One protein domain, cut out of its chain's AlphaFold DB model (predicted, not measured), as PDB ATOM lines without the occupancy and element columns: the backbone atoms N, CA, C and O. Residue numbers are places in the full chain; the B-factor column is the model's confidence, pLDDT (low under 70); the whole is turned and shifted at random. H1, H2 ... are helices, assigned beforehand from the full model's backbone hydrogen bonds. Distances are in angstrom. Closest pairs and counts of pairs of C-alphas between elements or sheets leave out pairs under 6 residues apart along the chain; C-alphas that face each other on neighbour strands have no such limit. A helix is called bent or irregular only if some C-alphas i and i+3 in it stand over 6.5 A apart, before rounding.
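AT A GLANCE: This is residues 2 to 91 and 164 to 204 of the 738 residues of a protein of Hydatigena taeniaeformis (UniProt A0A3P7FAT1). Two long helices, H4 and H5, run side by side in opposite ways and spread apart toward the cut, where residues 85 to 91, the last turns of H4 and Arg 91, stick out. Near the other end the second part of H3 packs across the first turns of H4, while the short H1 packs on the middle of H5 and the small, ill-formed H2 is near H5 toward its end. The 131 printed residues hold five named helices, H1 to H5 in chain order, and no named strand; the class is all helix. The whole is loose, with a radius of gyration of the C-alphas of 18.3 A, and elongated, spanning 62 by 33 by 20 A.

HOW THE PARTS SIT: H5, residues 164 to 199, touches H4, residues 57 to 90, at a shallow tilt of 27 degrees, opposite ways; their closest C-alphas, those of Phe 63 and Asp 187, are 5.1 A apart. With residues 178 to 185 alone H5 touches H1, residues 2 to 8, at a shallow tilt of 34.7 degrees, only just short of steep, opposite ways; the closest C-alphas, of Ile 5 and Leu 181, are 6.0 A apart. H3, residues 29 to 45, touches H4 with residues 37 to 44 alone, about perpendicular, but only just, at 71 degrees; the closest C-alphas, of Ala 40 and Ala 60, are 5.1 A apart. H2, residues 18 to 22, is close to H5 but not clearly touching, with the C-alphas of Phe 19 and Phe 193 closest at 7.7 A. H1 and H4 are apart. Every O i to N i+4 pair is within hydrogen-bond range in H1, H4 and H5, against 11 of 13 in H3 and 0 of 1 in H2, where O i to N i+3 gives 0 of 2.

IN THESE COORDINATES: H5 is 52.3 A long, from C-alpha 164 at (-5.195, -48.207, -68.946) to C-alpha 199 at (16.226, -15.349, -34.417). H4 is 49.8 A long and begins with C-alpha 57 at (17.561, -16.537, -47.767). H3 is 23.0 A long, with a kink of 60 degrees near residue 36; it is irregular, C-alphas 34 and 37 being 7.7 A apart. H1 measures 10.0 A and H2 9.1 A; H2 is irregular, but only just, with C-alphas 19 and 22 6.8 A apart.

THE WHOLE: The two C-alphas farthest apart, of Arg 91 and Arg 201, are 62.6 A from each other. Residues 92 to 163 are cut out, and C-alphas 91 and 164 are 16.4 A apart across the cut. Of the links printed whole, H3 to H4 is long, with 11 residues. The mean pLDDT of the printed part is 74.6; residues 16 to 34, 46 to 54, 87 to 91, 164 to 166 and 196 to 204 are under 70.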
ATOM      1  N   ILE A   2       0.649 -29.043 -44.387       75.50
ATOM      2  CA  ILE A   2       0.957 -30.019 -43.311       75.50
ATOM      3  C   ILE A   2      -0.077 -31.155 -43.219       75.50
ATOM      4  O   ILE A   2       0.286 -32.321 -43.129       75.50
ATOM      5  N   LYS A   3      -1.376 -30.842 -43.329       80.75
ATOM      6  CA  LYS A   3      -2.436 -31.868 -43.393       80.75
ATOM      7  C   LYS A   3      -2.273 -32.821 -44.586       80.75
ATOM      8  O   LYS A   3      -2.537 -34.007 -44.439       80.75
ATOM      9  N   LEU A   4      -1.824 -32.318 -45.737       81.31
ATOM     10  CA  LEU A   4      -1.586 -33.120 -46.940       81.31
ATOM     11  C   LEU A   4      -0.391 -34.061 -46.732       81.31
ATOM     12  O   LEU A   4      -0.525 -35.254 -46.966       81.31
ATOM     13  N   ILE A   5       0.717 -33.559 -46.173       83.56
ATOM     14  CA  ILE A   5       1.890 -34.371 -45.796       83.56
ATOM     15  C   ILE A   5       1.480 -35.468 -44.802       83.56
ATOM     16  O   ILE A   5       1.753 -36.642 -45.029       83.56
ATOM     17  N   ARG A   6       0.727 -35.114 -43.749       82.12
ATOM     18  CA  ARG A   6       0.233 -36.080 -42.751       82.12
ATOM     19  C   ARG A   6      -0.710 -37.144 -43.320       82.12
ATOM     20  O   ARG A   6      -0.845 -38.205 -42.722       82.12
ATOM     21  N   THR A   7      -1.378 -36.855 -44.433       83.44
ATOM     22  CA  THR A   7      -2.332 -37.780 -45.059       83.44
ATOM     23  C   THR A   7      -1.652 -38.673 -46.098       83.44
ATOM     24  O   THR A   7      -1.993 -39.845 -46.204       83.44
ATOM     25  N   CYS A   8      -0.698 -38.132 -46.862       83.06
ATOM     26  CA  CYS A   8      -0.118 -38.802 -48.028       83.06
ATOM     27  C   CYS A   8       1.258 -39.434 -47.772       83.06
ATOM     28  O   CYS A   8       1.631 -40.356 -48.490       83.06
ATOM     29  N   VAL A   9       2.014 -38.962 -46.776       83.69
ATOM     30  CA  VAL A   9       3.375 -39.437 -46.483       83.69
ATOM     31  C   VAL A   9       3.353 -40.306 -45.229       83.69
ATOM     32  O   VAL A   9       2.819 -39.895 -44.195       83.69
ATOM     33  N   ALA A  10       3.934 -41.503 -45.296       81.56
ATOM     34  CA  ALA A  10       4.054 -42.394 -44.142       81.56
ATOM     35  C   ALA A  10       4.955 -41.777 -43.057       81.56
ATOM     36  O   ALA A  10       5.952 -41.141 -43.380       81.56
ATOM     37  N   GLU A  11       4.633 -41.998 -41.778       76.56
ATOM     38  CA  GLU A  11       5.379 -41.444 -40.632       76.56
ATOM     39  C   GLU A  11       6.913 -41.611 -40.711       76.56
ATOM     40  O   GLU A  11       7.605 -40.627 -40.469       76.56
ATOM     41  N   PRO A  12       7.477 -42.772 -41.117       76.88
ATOM     42  CA  PRO A  12       8.931 -42.967 -41.170       76.88
ATOM     43  C   PRO A  12       9.645 -42.120 -42.230       76.88
ATOM     44  O   PRO A  12      10.859 -41.966 -42.171       76.88
ATOM     45  N   LEU A  13       8.906 -41.628 -43.227       75.19
ATOM     46  CA  LEU A  13       9.436 -40.830 -44.335       75.19
ATOM     47  C   LEU A  13       9.315 -39.323 -44.075       75.19
ATOM     48  O   LEU A  13       9.779 -38.527 -44.886       75.19
ATOM     49  N   ARG A  14       8.665 -38.923 -42.977       78.44
ATOM     50  CA  ARG A  14       8.529 -37.514 -42.592       78.44
ATOM     51  C   ARG A  14       9.793 -37.048 -41.893       78.44
ATOM     52  O   ARG A  14      10.411 -37.807 -41.145       78.44
ATOM     53  N   HIS A  15      10.155 -35.781 -42.079       72.56
ATOM     54  CA  HIS A  15      11.281 -35.226 -41.346       72.56
ATOM     55  C   HIS A  15      10.918 -35.147 -39.861       72.56
ATOM     56  O   HIS A  15       9.994 -34.440 -39.451       72.56
ATOM     57  N   GLN A  16      11.688 -35.841 -39.025       64.06
ATOM     58  CA  GLN A  16      11.534 -35.745 -37.584       64.06
ATOM     59  C   GLN A  16      12.045 -34.372 -37.125       64.06
ATOM     60  O   GLN A  16      13.244 -34.097 -37.138       64.06
ATOM     61  N   ARG A  17      11.138 -33.456 -36.778       62.19
ATOM     62  CA  ARG A  17      11.477 -32.105 -36.292       62.19
ATOM     63  C   ARG A  17      11.897 -32.155 -34.819       62.19
ATOM     64  O   ARG A  17      11.247 -31.573 -33.954       62.19
ATOM     65  N   HIS A  18      12.966 -32.900 -34.539       49.22
ATOM     66  CA  HIS A  18      13.457 -33.218 -33.192       49.22
ATOM     67  C   HIS A  18      13.855 -31.998 -32.358       49.22
ATOM     68  O   HIS A  18      13.758 -32.043 -31.134       49.22
ATOM     69  N   PHE A  19      14.209 -30.878 -32.995       51.75
ATOM     70  CA  PHE A  19      14.553 -29.640 -32.289       51.75
ATOM     71  C   PHE A  19      13.399 -29.087 -31.436       51.75
ATOM     72  O   PHE A  19      13.633 -28.291 -30.538       51.75
ATOM     73  N   ARG A  20      12.150 -29.513 -31.666       50.56
ATOM     74  CA  ARG A  20      10.950 -28.965 -31.015       50.56
ATOM     75  C   ARG A  20      10.768 -29.338 -29.546       50.56
ATOM     76  O   ARG A  20       9.967 -28.696 -28.879       50.56
ATOM     77  N   MET A  21      11.515 -30.310 -29.026       42.41
ATOM     78  CA  MET A  21      11.364 -30.792 -27.644       42.41
ATOM     79  C   MET A  21      11.750 -29.751 -26.575       42.41
ATOM     80  O   MET A  21      11.288 -29.857 -25.444       42.41
ATOM     81  N   LYS A  22      12.557 -28.728 -26.913       44.12
ATOM     82  CA  LYS A  22      13.017 -27.694 -25.960       44.12
ATOM     83  C   LYS A  22      12.314 -26.331 -26.103       44.12
ATOM     84  O   LYS A  22      12.494 -25.474 -25.248       44.12
ATOM     85  N   TYR A  23      11.511 -26.118 -27.152       46.97
ATOM     86  CA  TYR A  23      10.925 -24.799 -27.487       46.97
ATOM     87  C   TYR A  23       9.399 -24.752 -27.420       46.97
ATOM     88  O   TYR A  23       8.805 -23.745 -27.798       46.97
ATOM     89  N   THR A  24       8.754 -25.814 -26.936       41.91
ATOM     90  CA  THR A  24       7.297 -25.837 -26.742       41.91
ATOM     91  C   THR A  24       6.809 -24.838 -25.693       41.91
ATOM     92  O   THR A  24       5.633 -24.493 -25.721       41.91
ATOM     93  N   GLU A  25       7.678 -24.364 -24.793       43.22
ATOM     94  CA  GLU A  25       7.288 -23.462 -23.696       43.22
ATOM     95  C   GLU A  25       7.440 -21.965 -24.048       43.22
ATOM     96  O   GLU A  25       6.588 -21.172 -23.653       43.22
ATOM     97  N   ASP A  26       8.434 -21.579 -24.864       43.16
ATOM     98  CA  ASP A  26       8.751 -20.162 -25.152       43.16
ATOM     99  C   ASP A  26       8.308 -19.665 -26.545       43.16
ATOM    100  O   ASP A  26       8.226 -18.458 -26.787       43.16
ATOM    101  N   LEU A  27       8.024 -20.570 -27.490       50.16
ATOM    102  CA  LEU A  27       7.639 -20.235 -28.863       50.16
ATOM    103  C   LEU A  27       6.315 -20.916 -29.218       50.16
ATOM    104  O   LEU A  27       6.169 -22.130 -29.107       50.16
ATOM    105  N   ASN A  28       5.343 -20.143 -29.714       58.06
ATOM    106  CA  ASN A  28       4.095 -20.693 -30.248       58.06
ATOM    107  C   ASN A  28       4.362 -21.364 -31.610       58.06
ATOM    108  O   ASN A  28       4.120 -20.786 -32.672       58.06
ATOM    109  N   LEU A  29       4.893 -22.590 -31.565       59.16
ATOM    110  CA  LEU A  29       5.293 -23.379 -32.734       59.16
ATOM    111  C   LEU A  29       4.127 -23.615 -33.701       59.16
ATOM    112  O   LEU A  29       4.330 -23.616 -34.911       59.16
ATOM    113  N   THR A  30       2.898 -23.737 -33.194       61.88
ATOM    114  CA  THR A  30       1.696 -23.875 -34.029       61.88
ATOM    115  C   THR A  30       1.430 -22.630 -34.875       61.88
ATOM    116  O   THR A  30       1.167 -22.742 -36.069       61.88
ATOM    117  N   SER A  31       1.584 -21.434 -34.300       63.91
ATOM    118  CA  SER A  31       1.464 -20.181 -35.056       63.91
ATOM    119  C   SER A  31       2.641 -19.971 -36.012       63.91
ATOM    120  O   SER A  31       2.468 -19.369 -37.076       63.91
ATOM    121  N   LEU A  32       3.837 -20.446 -35.653       66.06
ATOM    122  CA  LEU A  32       4.997 -20.398 -36.537       66.06
ATOM    123  C   LEU A  32       4.748 -21.259 -37.780       66.06
ATOM    124  O   LEU A  32       4.845 -20.743 -38.888       66.06
ATOM    125  N   GLU A  33       4.342 -22.519 -37.603       67.25
ATOM    126  CA  GLU A  33       4.013 -23.446 -38.695       67.25
ATOM    127  C   GLU A  33       2.986 -22.875 -39.680       67.25
ATOM    128  O   GLU A  33       3.148 -23.004 -40.894       67.25
ATOM    129  N   GLU A  34       1.945 -22.217 -39.166       69.81
ATOM    130  CA  GLU A  34       0.900 -21.592 -39.983       69.81
ATOM    131  C   GLU A  34       1.412 -20.382 -40.779       69.81
ATOM    132  O   GLU A  34       0.866 -20.058 -41.834       69.81
ATOM    133  N   SER A  35       2.486 -19.740 -40.312       77.00
ATOM    134  CA  SER A  35       3.061 -18.540 -40.925       77.00
ATOM    135  C   SER A  35       4.329 -18.784 -41.753       77.00
ATOM    136  O   SER A  35       4.738 -17.873 -42.472       77.00
ATOM    137  N   LEU A  36       4.934 -19.984 -41.724       80.50
ATOM    138  CA  LEU A  36       6.236 -20.280 -42.357       80.50
ATOM    139  C   LEU A  36       6.322 -19.855 -43.830       80.50
ATOM    140  O   LEU A  36       7.328 -19.282 -44.236       80.50
ATOM    141  N   VAL A  37       5.266 -20.073 -44.622       83.19
ATOM    142  CA  VAL A  37       5.229 -19.665 -46.041       83.19
ATOM    143  C   VAL A  37       5.266 -18.138 -46.183       83.19
ATOM    144  O   VAL A  37       6.063 -17.607 -46.952       83.19
ATOM    145  N   SER A  38       4.459 -17.415 -45.395       79.62
ATOM    146  CA  SER A  38       4.466 -15.943 -45.382       79.62
ATOM    147  C   SER A  38       5.814 -15.397 -44.912       79.62
ATOM    148  O   SER A  38       6.298 -14.392 -45.432       79.62
ATOM    149  N   THR A  39       6.433 -16.062 -43.939       78.69
ATOM    150  CA  THR A  39       7.744 -15.685 -43.414       78.69
ATOM    151  C   THR A  39       8.848 -15.927 -44.438       78.69
ATOM    152  O   THR A  39       9.683 -15.050 -44.619       78.69
ATOM    153  N   ALA A  40       8.829 -17.045 -45.169       83.00
ATOM    154  CA  ALA A  40       9.781 -17.314 -46.248       83.00
ATOM    155  C   ALA A  40       9.710 -16.253 -47.359       83.00
ATOM    156  O   ALA A  40      10.751 -15.745 -47.774       83.00
ATOM    157  N   ASN A  41       8.501 -15.857 -47.778       82.88
ATOM    158  CA  ASN A  41       8.312 -14.778 -48.756       82.88
ATOM    159  C   ASN A  41       8.898 -13.452 -48.244       82.88
ATOM    160  O   ASN A  41       9.707 -12.827 -48.921       82.88
ATOM    161  N   LYS A  42       8.608 -13.082 -46.990       80.50
ATOM    162  CA  LYS A  42       9.175 -11.870 -46.373       80.50
ATOM    163  C   LYS A  42      10.698 -11.901 -46.284       80.50
ATOM    164  O   LYS A  42      11.327 -10.885 -46.539       80.50
ATOM    165  N   VAL A  43      11.298 -13.043 -45.942       79.31
ATOM    166  CA  VAL A  43      12.764 -13.200 -45.871       79.31
ATOM    167  C   VAL A  43      13.425 -12.915 -47.228       79.31
ATOM    168  O   VAL A  43      14.543 -12.392 -47.256       79.31
ATOM    169  N   LEU A  44      12.743 -13.225 -48.336       78.50
ATOM    170  CA  LEU A  44      13.200 -12.914 -49.694       78.50
ATOM    171  C   LEU A  44      12.936 -11.458 -50.107       78.50
ATOM    172  O   LEU A  44      13.768 -10.893 -50.813       78.50
ATOM    173  N   ASP A  45      11.840 -10.856 -49.641       73.31
ATOM    174  CA  ASP A  45      11.467  -9.462 -49.942       73.31
ATOM    175  C   ASP A  45      12.260  -8.424 -49.126       73.31
ATOM    176  O   ASP A  45      12.268  -7.234 -49.447       73.31
ATOM    177  N   MET A  46      12.934  -8.845 -48.052       66.94
ATOM    178  CA  MET A  46      13.773  -7.962 -47.242       66.94
ATOM    179  C   MET A  46      14.982  -7.443 -48.039       66.94
ATOM    180  O   MET A  46      15.740  -8.214 -48.634       66.94
ATOM    181  N   ALA A  47      15.211  -6.126 -47.991       54.91
ATOM    182  CA  ALA A  47      16.357  -5.469 -48.621       54.91
ATOM    183  C   ALA A  47      17.700  -6.077 -48.159       54.91
ATOM    184  O   ALA A  47      17.819  -6.643 -47.072       54.91
ATOM    185  N   SER A  48      18.745  -5.981 -48.986       53.16
ATOM    186  CA  SER A  48      20.087  -6.554 -48.744       53.16
ATOM    187  C   SER A  48      20.839  -6.006 -47.522       53.16
ATOM    188  O   SER A  48      21.940  -6.471 -47.236       53.16
ATOM    189  N   THR A  49      20.262  -5.052 -46.794       44.22
ATOM    190  CA  THR A  49      20.889  -4.351 -45.670       44.22
ATOM    191  C   THR A  49      20.786  -5.102 -44.337       44.22
ATOM    192  O   THR A  49      21.661  -4.934 -43.491       44.22
ATOM    193  N   ASP A  50      19.804  -5.996 -44.156       46.97
ATOM    194  CA  ASP A  50      19.678  -6.806 -42.933       46.97
ATOM    195  C   ASP A  50      20.581  -8.050 -42.977       46.97
ATOM    196  O   ASP A  50      20.220  -9.112 -43.494       46.97
ATOM    197  N   ARG A  51      21.787  -7.923 -42.407       54.50
ATOM    198  CA  ARG A  51      22.799  -8.996 -42.362       54.50
ATOM    199  C   ARG A  51      22.379 -10.238 -41.562       54.50
ATOM    200  O   ARG A  51      22.957 -11.300 -41.776       54.50
ATOM    201  N   SER A  52      21.400 -10.133 -40.662       55.66
ATOM    202  CA  SER A  52      21.024 -11.201 -39.716       55.66
ATOM    203  C   SER A  52      20.374 -12.428 -40.368       55.66
ATOM    204  O   SER A  52      20.491 -13.524 -39.829       55.66
ATOM    205  N   LEU A  53      19.732 -12.275 -41.534       64.94
ATOM    206  CA  LEU A  53      18.986 -13.350 -42.213       64.94
ATOM    207  C   LEU A  53      19.576 -13.752 -43.575       64.94
ATOM    208  O   LEU A  53      18.978 -14.553 -44.295       64.94
ATOM    209  N   LEU A  54      20.759 -13.240 -43.940       67.31
ATOM    210  CA  LEU A  54      21.395 -13.522 -45.236       67.31
ATOM    211  C   LEU A  54      21.638 -15.021 -45.468       67.31
ATOM    212  O   LEU A  54      21.412 -15.505 -46.576       67.31
ATOM    213  N   ALA A  55      22.028 -15.760 -44.426       70.38
ATOM    214  CA  ALA A  55      22.244 -17.207 -44.497       70.38
ATOM    215  C   ALA A  55      20.937 -18.010 -44.673       70.38
ATOM    216  O   ALA A  55      20.961 -19.120 -45.198       70.38
ATOM    217  N   VAL A  56      19.789 -17.441 -44.283       80.31
ATOM    218  CA  VAL A  56      18.471 -18.100 -44.336       80.31
ATOM    219  C   VAL A  56      17.789 -17.903 -45.695       80.31
ATOM    220  O   VAL A  56      17.006 -18.746 -46.124       80.31
ATOM    221  N   ARG A  57      18.116 -16.831 -46.430       82.69
ATOM    222  CA  ARG A  57      17.561 -16.537 -47.767       82.69
ATOM    223  C   ARG A  57      17.676 -17.671 -48.794       82.69
ATOM    224  O   ARG A  57      16.659 -17.970 -49.420       82.69
ATOM    225  N   PRO A  58      18.845 -18.308 -49.014       85.88
ATOM    226  CA  PRO A  58      18.933 -19.408 -49.974       85.88
ATOM    227  C   PRO A  58      18.041 -20.587 -49.566       85.88
ATOM    228  O   PRO A  58      17.387 -21.174 -50.419       85.88
ATOM    229  N   ILE A  59      17.938 -20.862 -48.263       86.69
ATOM    230  CA  ILE A  59      17.100 -21.930 -47.706       86.69
ATOM    231  C   ILE A  59      15.611 -21.614 -47.921       86.69
ATOM    232  O   ILE A  59      14.859 -22.460 -48.402       86.69
ATOM    233  N   ALA A  60      15.194 -20.372 -47.650       86.75
ATOM    234  CA  ALA A  60      13.834 -19.895 -47.908       86.75
ATOM    235  C   ALA A  60      13.458 -20.011 -49.394       86.75
ATOM    236  O   ALA A  60      12.345 -20.417 -49.730       86.75
ATOM    237  N   ARG A  61      14.400 -19.693 -50.293       89.25
ATOM    238  CA  ARG A  61      14.208 -19.806 -51.743       89.25
ATOM    239  C   ARG A  61      13.999 -21.252 -52.176       89.25
ATOM    240  O   ARG A  61      13.064 -21.506 -52.929       89.25
ATOM    241  N   THR A  62      14.833 -22.177 -51.703       91.88
ATOM    242  CA  THR A  62      14.692 -23.609 -52.006       91.88
ATOM    243  C   THR A  62      13.327 -24.121 -51.562       91.88
ATOM    244  O   THR A  62      12.580 -24.643 -52.386       91.88
ATOM    245  N   PHE A  63      12.936 -23.840 -50.315       91.88
ATOM    246  CA  PHE A  63      11.627 -24.216 -49.783       91.88
ATOM    247  C   PHE A  63      10.459 -23.715 -50.653       91.88
ATOM    248  O   PHE A  63       9.556 -24.485 -50.983       91.88
ATOM    249  N   LEU A  64      10.475 -22.445 -51.071       90.75
ATOM    250  CA  LEU A  64       9.408 -21.875 -51.902       90.75
ATOM    251  C   LEU A  64       9.383 -22.444 -53.328       90.75
ATOM    252  O   LEU A  64       8.305 -22.627 -53.894       90.75
ATOM    253  N   VAL A  65      10.543 -22.771 -53.905       92.38
ATOM    254  CA  VAL A  65      10.632 -23.438 -55.216       92.38
ATOM    255  C   VAL A  65      10.042 -24.846 -55.147       92.38
ATOM    256  O   VAL A  65       9.237 -25.221 -56.007       92.38
ATOM    257  N   THR A  66      10.386 -25.615 -54.116       91.12
ATOM    258  CA  THR A  66       9.822 -26.951 -53.891       91.12
ATOM    259  C   THR A  66       8.315 -26.872 -53.645       91.12
ATOM    260  O   THR A  66       7.547 -27.642 -54.225       91.12
ATOM    261  N   LEU A  67       7.849 -25.874 -52.886       91.06
ATOM    262  CA  LEU A  67       6.423 -25.624 -52.679       91.06
ATOM    263  C   LEU A  67       5.678 -25.317 -53.988       91.06
ATOM    264  O   LEU A  67       4.588 -25.849 -54.206       91.06
ATOM    265  N   ALA A  68       6.257 -24.504 -54.873       89.75
ATOM    266  CA  ALA A  68       5.667 -24.209 -56.176       89.75
ATOM    267  C   ALA A  68       5.540 -25.477 -57.042       89.75
ATOM    268  O   ALA A  68       4.491 -25.709 -57.645       89.75
ATOM    269  N   ARG A  69       6.558 -26.353 -57.035       93.00
ATOM    270  CA  ARG A  69       6.506 -27.665 -57.713       93.00
ATOM    271  C   ARG A  69       5.371 -28.536 -57.169       93.00
ATOM    272  O   ARG A  69       4.604 -29.090 -57.954       93.00
ATOM    273  N   VAL A  70       5.204 -28.599 -55.844       91.75
ATOM    274  CA  VAL A  70       4.078 -29.307 -55.205       91.75
ATOM    275  C   VAL A  70       2.738 -28.719 -55.655       91.75
ATOM    276  O   VAL A  70       1.826 -29.472 -55.988       91.75
ATOM    277  N   GLN A  71       2.595 -27.391 -55.701       88.88
ATOM    278  CA  GLN A  71       1.356 -26.737 -56.141       88.88
ATOM    279  C   GLN A  71       0.995 -27.095 -57.587       88.88
ATOM    280  O   GLN A  71      -0.160 -27.431 -57.861       88.88
ATOM    281  N   THR A  72       1.971 -27.068 -58.498       90.62
ATOM    282  CA  THR A  72       1.775 -27.490 -59.890       90.62
ATOM    283  C   THR A  72       1.365 -28.960 -59.963       90.62
ATOM    284  O   THR A  72       0.390 -29.282 -60.640       90.62
ATOM    285  N   GLN A  73       2.031 -29.834 -59.208       90.31
ATOM    286  CA  GLN A  73       1.750 -31.269 -59.214       90.31
ATOM    287  C   GLN A  73       0.381 -31.622 -58.610       90.31
ATOM    288  O   GLN A  73      -0.323 -32.509 -59.085       90.31
ATOM    289  N   VAL A  74      -0.062 -30.906 -57.578       90.06
ATOM    290  CA  VAL A  74      -1.423 -31.076 -57.048       90.06
ATOM    291  C   VAL A  74      -2.456 -30.661 -58.097       90.06
ATOM    292  O   VAL A  74      -3.467 -31.345 -58.262       90.06
ATOM    293  N   ALA A  75      -2.211 -29.574 -58.834       88.25
ATOM    294  CA  ALA A  75      -3.118 -29.125 -59.887       88.25
ATOM    295  C   ALA A  75      -3.246 -30.159 -61.021       88.25
ATOM    296  O   ALA A  75      -4.368 -30.442 -61.450       88.25
ATOM    297  N   THR A  76      -2.140 -30.781 -61.451       88.50
ATOM    298  CA  THR A  76      -2.166 -31.835 -62.482       88.50
ATOM    299  C   THR A  76      -2.951 -33.061 -62.013       88.50
ATOM    300  O   THR A  76      -3.832 -33.539 -62.734       88.50
ATOM    301  N   VAL A  77      -2.718 -33.531 -60.782       87.19
ATOM    302  CA  VAL A  77      -3.437 -34.678 -60.200       87.19
ATOM    303  C   VAL A  77      -4.935 -34.387 -60.058       87.19
ATOM    304  O   VAL A  77      -5.767 -35.229 -60.416       87.19
ATOM    305  N   VAL A  78      -5.314 -33.191 -59.595       87.31
ATOM    306  CA  VAL A  78      -6.725 -32.779 -59.488       87.31
ATOM    307  C   VAL A  78      -7.388 -32.731 -60.864       87.31
ATOM    308  O   VAL A  78      -8.518 -33.200 -61.017       87.31
ATOM    309  N   GLU A  79      -6.700 -32.220 -61.887       87.25
ATOM    310  CA  GLU A  79      -7.239 -32.165 -63.246       87.25
ATOM    311  C   GLU A  79      -7.443 -33.567 -63.845       87.25
ATOM    312  O   GLU A  79      -8.480 -33.827 -64.465       87.25
ATOM    313  N   LEU A  80      -6.495 -34.486 -63.633       84.00
ATOM    314  CA  LEU A  80      -6.606 -35.885 -64.061       84.00
ATOM    315  C   LEU A  80      -7.757 -36.605 -63.348       84.00
ATOM    316  O   LEU A  80      -8.576 -37.250 -64.004       84.00
ATOM    317  N   THR A  81      -7.897 -36.396 -62.040       83.00
ATOM    318  CA  THR A  81      -8.996 -36.963 -61.241       83.00
ATOM    319  C   THR A  81     -10.354 -36.412 -61.696       83.00
ATOM    320  O   THR A  81     -11.335 -37.144 -61.839       83.00
ATOM    321  N   ALA A  82     -10.429 -35.113 -62.006       84.00
ATOM    322  CA  ALA A  82     -11.639 -34.492 -62.538       84.00
ATOM    323  C   ALA A  82     -11.988 -35.005 -63.947       84.00
ATOM    324  O   ALA A  82     -13.170 -35.124 -64.284       84.00
ATOM    325  N   LYS A  83     -10.984 -35.317 -64.780       80.94
ATOM    326  CA  LYS A  83     -11.189 -35.979 -66.077       80.94
ATOM    327  C   LYS A  83     -11.783 -37.373 -65.870       80.94
ATOM    328  O   LYS A  83     -12.818 -37.652 -66.472       80.94
ATOM    329  N   GLU A  84     -11.213 -38.188 -64.986       76.50
ATOM    330  CA  GLU A  84     -11.714 -39.532 -64.662       76.50
ATOM    331  C   GLU A  84     -13.171 -39.509 -64.161       76.50
ATOM    332  O   GLU A  84     -14.026 -40.229 -64.685       76.50
ATOM    333  N   GLY A  85     -13.503 -38.604 -63.235       74.12
ATOM    334  CA  GLY A  85     -14.869 -38.446 -62.723       74.12
ATOM    335  C   GLY A  85     -15.893 -38.084 -63.808       74.12
ATOM    336  O   GLY A  85     -17.008 -38.613 -63.819       74.12
ATOM    337  N   ARG A  86     -15.514 -37.240 -64.781       76.44
ATOM    338  CA  ARG A  86     -16.368 -36.919 -65.942       76.44
ATOM    339  C   ARG A  86     -16.580 -38.123 -66.863       76.44
ATOM    340  O   ARG A  86     -17.677 -38.275 -67.399       76.44
ATOM    341  N   TYR A  87     -15.577 -38.988 -67.031       66.75
ATOM    342  CA  TYR A  87     -15.723 -40.232 -67.797       66.75
ATOM    343  C   TYR A  87     -16.658 -41.232 -67.109       66.75
ATOM    344  O   TYR A  87     -17.514 -41.817 -67.776       66.75
ATOM    345  N   LEU A  88     -16.539 -41.400 -65.789       65.00
ATOM    346  CA  LEU A  88     -17.378 -42.320 -65.016       65.00
ATOM    347  C   LEU A  88     -18.840 -41.857 -64.952       65.00
ATOM    348  O   LEU A  88     -19.748 -42.664 -65.151       65.00
ATOM    349  N   CYS A  89     -19.078 -40.555 -64.772       60.19
ATOM    350  CA  CYS A  89     -20.427 -39.986 -64.742       60.19
ATOM    351  C   CYS A  89     -21.142 -40.106 -66.107       60.19
ATOM    352  O   CYS A  89     -22.346 -40.337 -66.167       60.19
ATOM    353  N   ARG A  90     -20.395 -40.049 -67.222       59.09
ATOM    354  CA  ARG A  90     -20.935 -40.220 -68.586       59.09
ATOM    355  C   ARG A  90     -21.286 -41.674 -68.940       59.09
ATOM    356  O   ARG A  90     -21.978 -41.899 -69.928       59.09
ATOM    357  N   ARG A  91     -20.816 -42.662 -68.166       52.97
ATOM    358  CA  ARG A  91     -21.083 -44.099 -68.376       52.97
ATOM    359  C   ARG A  91     -22.296 -44.637 -67.611       52.97
ATOM    360  O   ARG A  91     -22.635 -45.801 -67.810       52.97
ATOM    361  N   GLY A 164      -6.151 -47.712 -69.957       61.09
ATOM    362  CA  GLY A 164      -5.195 -48.207 -68.946       61.09
ATOM    363  C   GLY A 164      -3.966 -47.297 -68.788       61.09
ATOM    364  O   GLY A 164      -3.529 -47.053 -67.670       61.09
ATOM    365  N   CYS A 165      -3.522 -46.679 -69.888       63.97
ATOM    366  CA  CYS A 165      -2.453 -45.679 -69.915       63.97
ATOM    367  C   CYS A 165      -2.769 -44.433 -69.059       63.97
ATOM    368  O   CYS A 165      -1.873 -43.881 -68.427       63.97
ATOM    369  N   ASP A 166      -4.038 -44.014 -68.967       67.31
ATOM    370  CA  ASP A 166      -4.438 -42.862 -68.143       67.31
ATOM    371  C   ASP A 166      -4.385 -43.181 -66.639       67.31
ATOM    372  O   ASP A 166      -4.045 -42.312 -65.835       67.31
ATOM    373  N   ARG A 167      -4.658 -44.437 -66.257       71.69
ATOM    374  CA  ARG A 167      -4.496 -44.915 -64.874       71.69
ATOM    375  C   ARG A 167      -3.029 -45.019 -64.471       71.69
ATOM    376  O   ARG A 167      -2.684 -44.597 -63.370       71.69
ATOM    377  N   ASP A 168      -2.180 -45.536 -65.353       79.19
ATOM    378  CA  ASP A 168      -0.736 -45.622 -65.107       79.19
ATOM    379  C   ASP A 168      -0.119 -44.221 -65.021       79.19
ATOM    380  O   ASP A 168       0.682 -43.934 -64.133       79.19
ATOM    381  N   LYS A 169      -0.579 -43.297 -65.873       81.38
ATOM    382  CA  LYS A 169      -0.222 -41.882 -65.786       81.38
ATOM    383  C   LYS A 169      -0.646 -41.278 -64.447       81.38
ATOM    384  O   LYS A 169       0.178 -40.667 -63.784       81.38
ATOM    385  N   MET A 170      -1.888 -41.479 -64.008       82.06
ATOM    386  CA  MET A 170      -2.351 -40.981 -62.707       82.06
ATOM    387  C   MET A 170      -1.540 -41.554 -61.533       82.06
ATOM    388  O   MET A 170      -1.214 -40.815 -60.605       82.06
ATOM    389  N   ALA A 171      -1.179 -42.839 -61.577       84.06
ATOM    390  CA  ALA A 171      -0.341 -43.473 -60.560       84.06
ATOM    391  C   ALA A 171       1.078 -42.878 -60.517       84.06
ATOM    392  O   ALA A 171       1.596 -42.606 -59.433       84.06
ATOM    393  N   ASN A 172       1.680 -42.608 -61.678       87.62
ATOM    394  CA  ASN A 172       2.994 -41.964 -61.770       87.62
ATOM    395  C   ASN A 172       2.960 -40.530 -61.225       87.62
ATOM    396  O   ASN A 172       3.822 -40.146 -60.440       87.62
ATOM    397  N   GLU A 173       1.931 -39.758 -61.578       88.25
ATOM    398  CA  GLU A 173       1.762 -38.377 -61.104       88.25
ATOM    399  C   GLU A 173       1.514 -38.327 -59.586       88.25
ATOM    400  O   GLU A 173       2.026 -37.441 -58.901       88.25
ATOM    401  N   MET A 174       0.780 -39.304 -59.039       86.81
ATOM    402  CA  MET A 174       0.580 -39.461 -57.594       86.81
ATOM    403  C   MET A 174       1.874 -39.860 -56.871       86.81
ATOM    404  O   MET A 174       2.151 -39.353 -55.788       86.81
ATOM    405  N   THR A 175       2.683 -40.738 -57.467       89.06
ATOM    406  CA  THR A 175       3.982 -41.141 -56.901       89.06
ATOM    407  C   THR A 175       4.942 -39.954 -56.864       89.06
ATOM    408  O   THR A 175       5.506 -39.656 -55.816       89.06
ATOM    409  N   SER A 176       5.021 -39.195 -57.962       90.75
ATOM    410  CA  SER A 176       5.800 -37.955 -58.025       90.75
ATOM    411  C   SER A 176       5.309 -36.909 -57.016       90.75
ATOM    412  O   SER A 176       6.116 -36.219 -56.395       90.75
ATOM    413  N   LEU A 177       3.994 -36.822 -56.776       91.31
ATOM    414  CA  LEU A 177       3.445 -35.960 -55.729       91.31
ATOM    415  C   LEU A 177       3.920 -36.383 -54.332       91.31
ATOM    416  O   LEU A 177       4.265 -35.520 -53.532       91.31
ATOM    417  N   ILE A 178       3.946 -37.682 -54.022       89.00
ATOM    418  CA  ILE A 178       4.423 -38.177 -52.720       89.00
ATOM    419  C   ILE A 178       5.910 -37.854 -52.527       89.00
ATOM    420  O   ILE A 178       6.279 -37.368 -51.460       89.00
ATOM    421  N   GLU A 179       6.743 -38.051 -53.551       91.12
ATOM    422  CA  GLU A 179       8.171 -37.694 -53.512       91.12
ATOM    423  C   GLU A 179       8.374 -36.193 -53.254       91.12
ATOM    424  O   GLU A 179       9.117 -35.811 -52.350       91.12
ATOM    425  N   LEU A 180       7.635 -35.335 -53.965       91.19
ATOM    426  CA  LEU A 180       7.659 -33.885 -53.752       91.19
ATOM    427  C   LEU A 180       7.151 -33.478 -52.359       91.19
ATOM    428  O   LEU A 180       7.618 -32.491 -51.793       91.19
ATOM    429  N   LEU A 181       6.189 -34.215 -51.793       90.94
ATOM    430  CA  LEU A 181       5.692 -33.974 -50.435       90.94
ATOM    431  C   LEU A 181       6.718 -34.351 -49.355       90.94
ATOM    432  O   LEU A 181       6.707 -33.734 -48.292       90.94
ATOM    433  N   ILE A 182       7.588 -35.328 -49.617       88.94
ATOM    434  CA  ILE A 182       8.730 -35.650 -48.750       88.94
ATOM    435  C   ILE A 182       9.783 -34.541 -48.855       88.94
ATOM    436  O   ILE A 182      10.231 -34.023 -47.833       88.94
ATOM    437  N   GLU A 183      10.122 -34.127 -50.082       91.25
ATOM    438  CA  GLU A 183      11.093 -33.056 -50.355       91.25
ATOM    439  C   GLU A 183      10.682 -31.746 -49.659       91.25
ATOM    440  O   GLU A 183      11.461 -31.167 -48.902       91.25
ATOM    441  N   VAL A 184       9.418 -31.325 -49.807       90.75
ATOM    442  CA  VAL A 184       8.927 -30.083 -49.187       90.75
ATOM    443  C   VAL A 184       8.835 -30.170 -47.662       90.75
ATOM    444  O   VAL A 184       8.963 -29.146 -46.994       90.75
ATOM    445  N   ASP A 185       8.598 -31.355 -47.084       88.56
ATOM    446  CA  ASP A 185       8.615 -31.522 -45.625       88.56
ATOM    447  C   ASP A 185      10.033 -31.354 -45.071       88.56
ATOM    448  O   ASP A 185      10.220 -30.709 -44.036       88.56
ATOM    449  N   HIS A 186      11.027 -31.864 -45.802       87.00
ATOM    450  CA  HIS A 186      12.435 -31.717 -45.462       87.00
ATOM    451  C   HIS A 186      12.888 -30.253 -45.567       87.00
ATOM    452  O   HIS A 186      13.378 -29.687 -44.588       87.00
ATOM    453  N   ASP A 187      12.620 -29.598 -46.700       88.19
ATOM    454  CA  ASP A 187      12.948 -28.183 -46.916       88.19
ATOM    455  C   ASP A 187      12.252 -27.263 -45.903       88.19
ATOM    456  O   ASP A 187      12.856 -26.321 -45.386       88.19
ATOM    457  N   MET A 188      10.987 -27.549 -45.577       85.88
ATOM    458  CA  MET A 188      10.236 -26.812 -44.561       85.88
ATOM    459  C   MET A 188      10.884 -26.945 -43.176       85.88
ATOM    460  O   MET A 188      10.966 -25.951 -42.455       85.88
ATOM    461  N   ALA A 189      11.328 -28.145 -42.791       81.88
ATOM    462  CA  ALA A 189      11.988 -28.379 -41.508       81.88
ATOM    463  C   ALA A 189      13.355 -27.676 -41.424       81.88
ATOM    464  O   ALA A 189      13.661 -27.058 -40.403       81.88
ATOM    465  N   ILE A 190      14.144 -27.711 -42.505       83.44
ATOM    466  CA  ILE A 190      15.432 -27.007 -42.591       83.44
ATOM    467  C   ILE A 190      15.223 -25.491 -42.512       83.44
ATOM    468  O   ILE A 190      15.925 -24.813 -41.761       83.44
ATOM    469  N   PHE A 191      14.247 -24.950 -43.251       84.38
ATOM    470  CA  PHE A 191      13.924 -23.526 -43.198       84.38
ATOM    471  C   PHE A 191      13.467 -23.096 -41.803       84.38
ATOM    472  O   PHE A 191      13.956 -22.090 -41.297       84.38
ATOM    473  N   GLU A 192      12.578 -23.860 -41.163       79.69
ATOM    474  CA  GLU A 192      12.142 -23.592 -39.790       79.69
ATOM    475  C   GLU A 192      13.340 -23.565 -38.835       79.69
ATOM    476  O   GLU A 192      13.515 -22.586 -38.115       79.69
ATOM    477  N   PHE A 193      14.210 -24.576 -38.870       74.06
ATOM    478  CA  PHE A 193      15.400 -24.608 -38.024       74.06
ATOM    479  C   PHE A 193      16.321 -23.408 -38.275       74.06
ATOM    480  O   PHE A 193      16.722 -22.737 -37.324       74.06
ATOM    481  N   ALA A 194      16.630 -23.093 -39.535       74.38
ATOM    482  CA  ALA A 194      17.499 -21.972 -39.890       74.38
ATOM    483  C   ALA A 194      16.902 -20.621 -39.470       74.38
ATOM    484  O   ALA A 194      17.603 -19.764 -38.929       74.38
ATOM    485  N   LEU A 195      15.593 -20.445 -39.663       73.38
ATOM    486  CA  LEU A 195      14.860 -19.252 -39.260       73.38
ATOM    487  C   LEU A 195      14.901 -19.086 -37.742       73.38
ATOM    488  O   LEU A 195      15.339 -18.046 -37.254       73.38
ATOM    489  N   VAL A 196      14.491 -20.100 -36.978       69.25
ATOM    490  CA  VAL A 196      14.452 -19.961 -35.521       69.25
ATOM    491  C   VAL A 196      15.875 -19.855 -34.958       69.25
ATOM    492  O   VAL A 196      16.080 -19.059 -34.050       69.25
ATOM    493  N   SER A 197      16.883 -20.525 -35.534       64.19
ATOM    494  CA  SER A 197      18.288 -20.416 -35.090       64.19
ATOM    495  C   SER A 197      18.893 -19.039 -35.360       64.19
ATOM    496  O   SER A 197      19.705 -18.547 -34.581       64.19
ATOM    497  N   SER A 198      18.463 -18.370 -36.433       63.38
ATOM    498  CA  SER A 198      18.872 -16.989 -36.718       63.38
ATOM    499  C   SER A 198      18.207 -15.949 -35.805       63.38
ATOM    500  O   SER A 198      18.776 -14.886 -35.561       63.38
ATOM    501  N   ILE A 199      17.015 -16.253 -35.274       55.59
ATOM    502  CA  ILE A 199      16.226 -15.349 -34.417       55.59
ATOM    503  C   ILE A 199      16.502 -15.603 -32.928       55.59
ATOM    504  O   ILE A 199      16.504 -14.675 -32.119       55.59
ATOM    505  N   SER A 200      16.747 -16.856 -32.554       51.84
ATOM    506  CA  SER A 200      16.971 -17.296 -31.185       51.84
ATOM    507  C   SER A 200      18.369 -17.886 -31.047       51.84
ATOM    508  O   SER A 200      18.619 -19.026 -31.430       51.84
ATOM    509  N   ARG A 201      19.260 -17.146 -30.374       48.03
ATOM    510  CA  ARG A 201      20.582 -17.641 -29.932       48.03
ATOM    511  C   ARG A 201      20.516 -18.857 -28.993       48.03
ATOM    512  O   ARG A 201      21.553 -19.374 -28.608       48.03
ATOM    513  N   ARG A 202      19.319 -19.292 -28.581       47.44
ATOM    514  CA  ARG A 202      19.108 -20.449 -27.695       47.44
ATOM    515  C   ARG A 202      18.874 -21.752 -28.456       47.44
ATOM    516  O   ARG A 202      18.625 -22.769 -27.810       47.44
ATOM    517  N   LEU A 203      18.886 -21.732 -29.791       49.81
ATOM    518  CA  LEU A 203      18.773 -22.938 -30.604       49.81
ATOM    519  C   LEU A 203      20.102 -23.646 -30.738       49.81
ATOM    520  O   LEU A 203      21.039 -23.129 -31.334       49.81
ATOM    521  N   ARG A 204      20.147 -24.828 -30.133       58.00
ATOM    522  CA  ARG A 204      21.295 -25.722 -30.109       58.00
ATOM    523  C   ARG A 204      20.863 -27.033 -30.742       58.00
ATOM    524  O   ARG A 204      19.722 -27.466 -30.553       58.00
TER     525      ARG A 204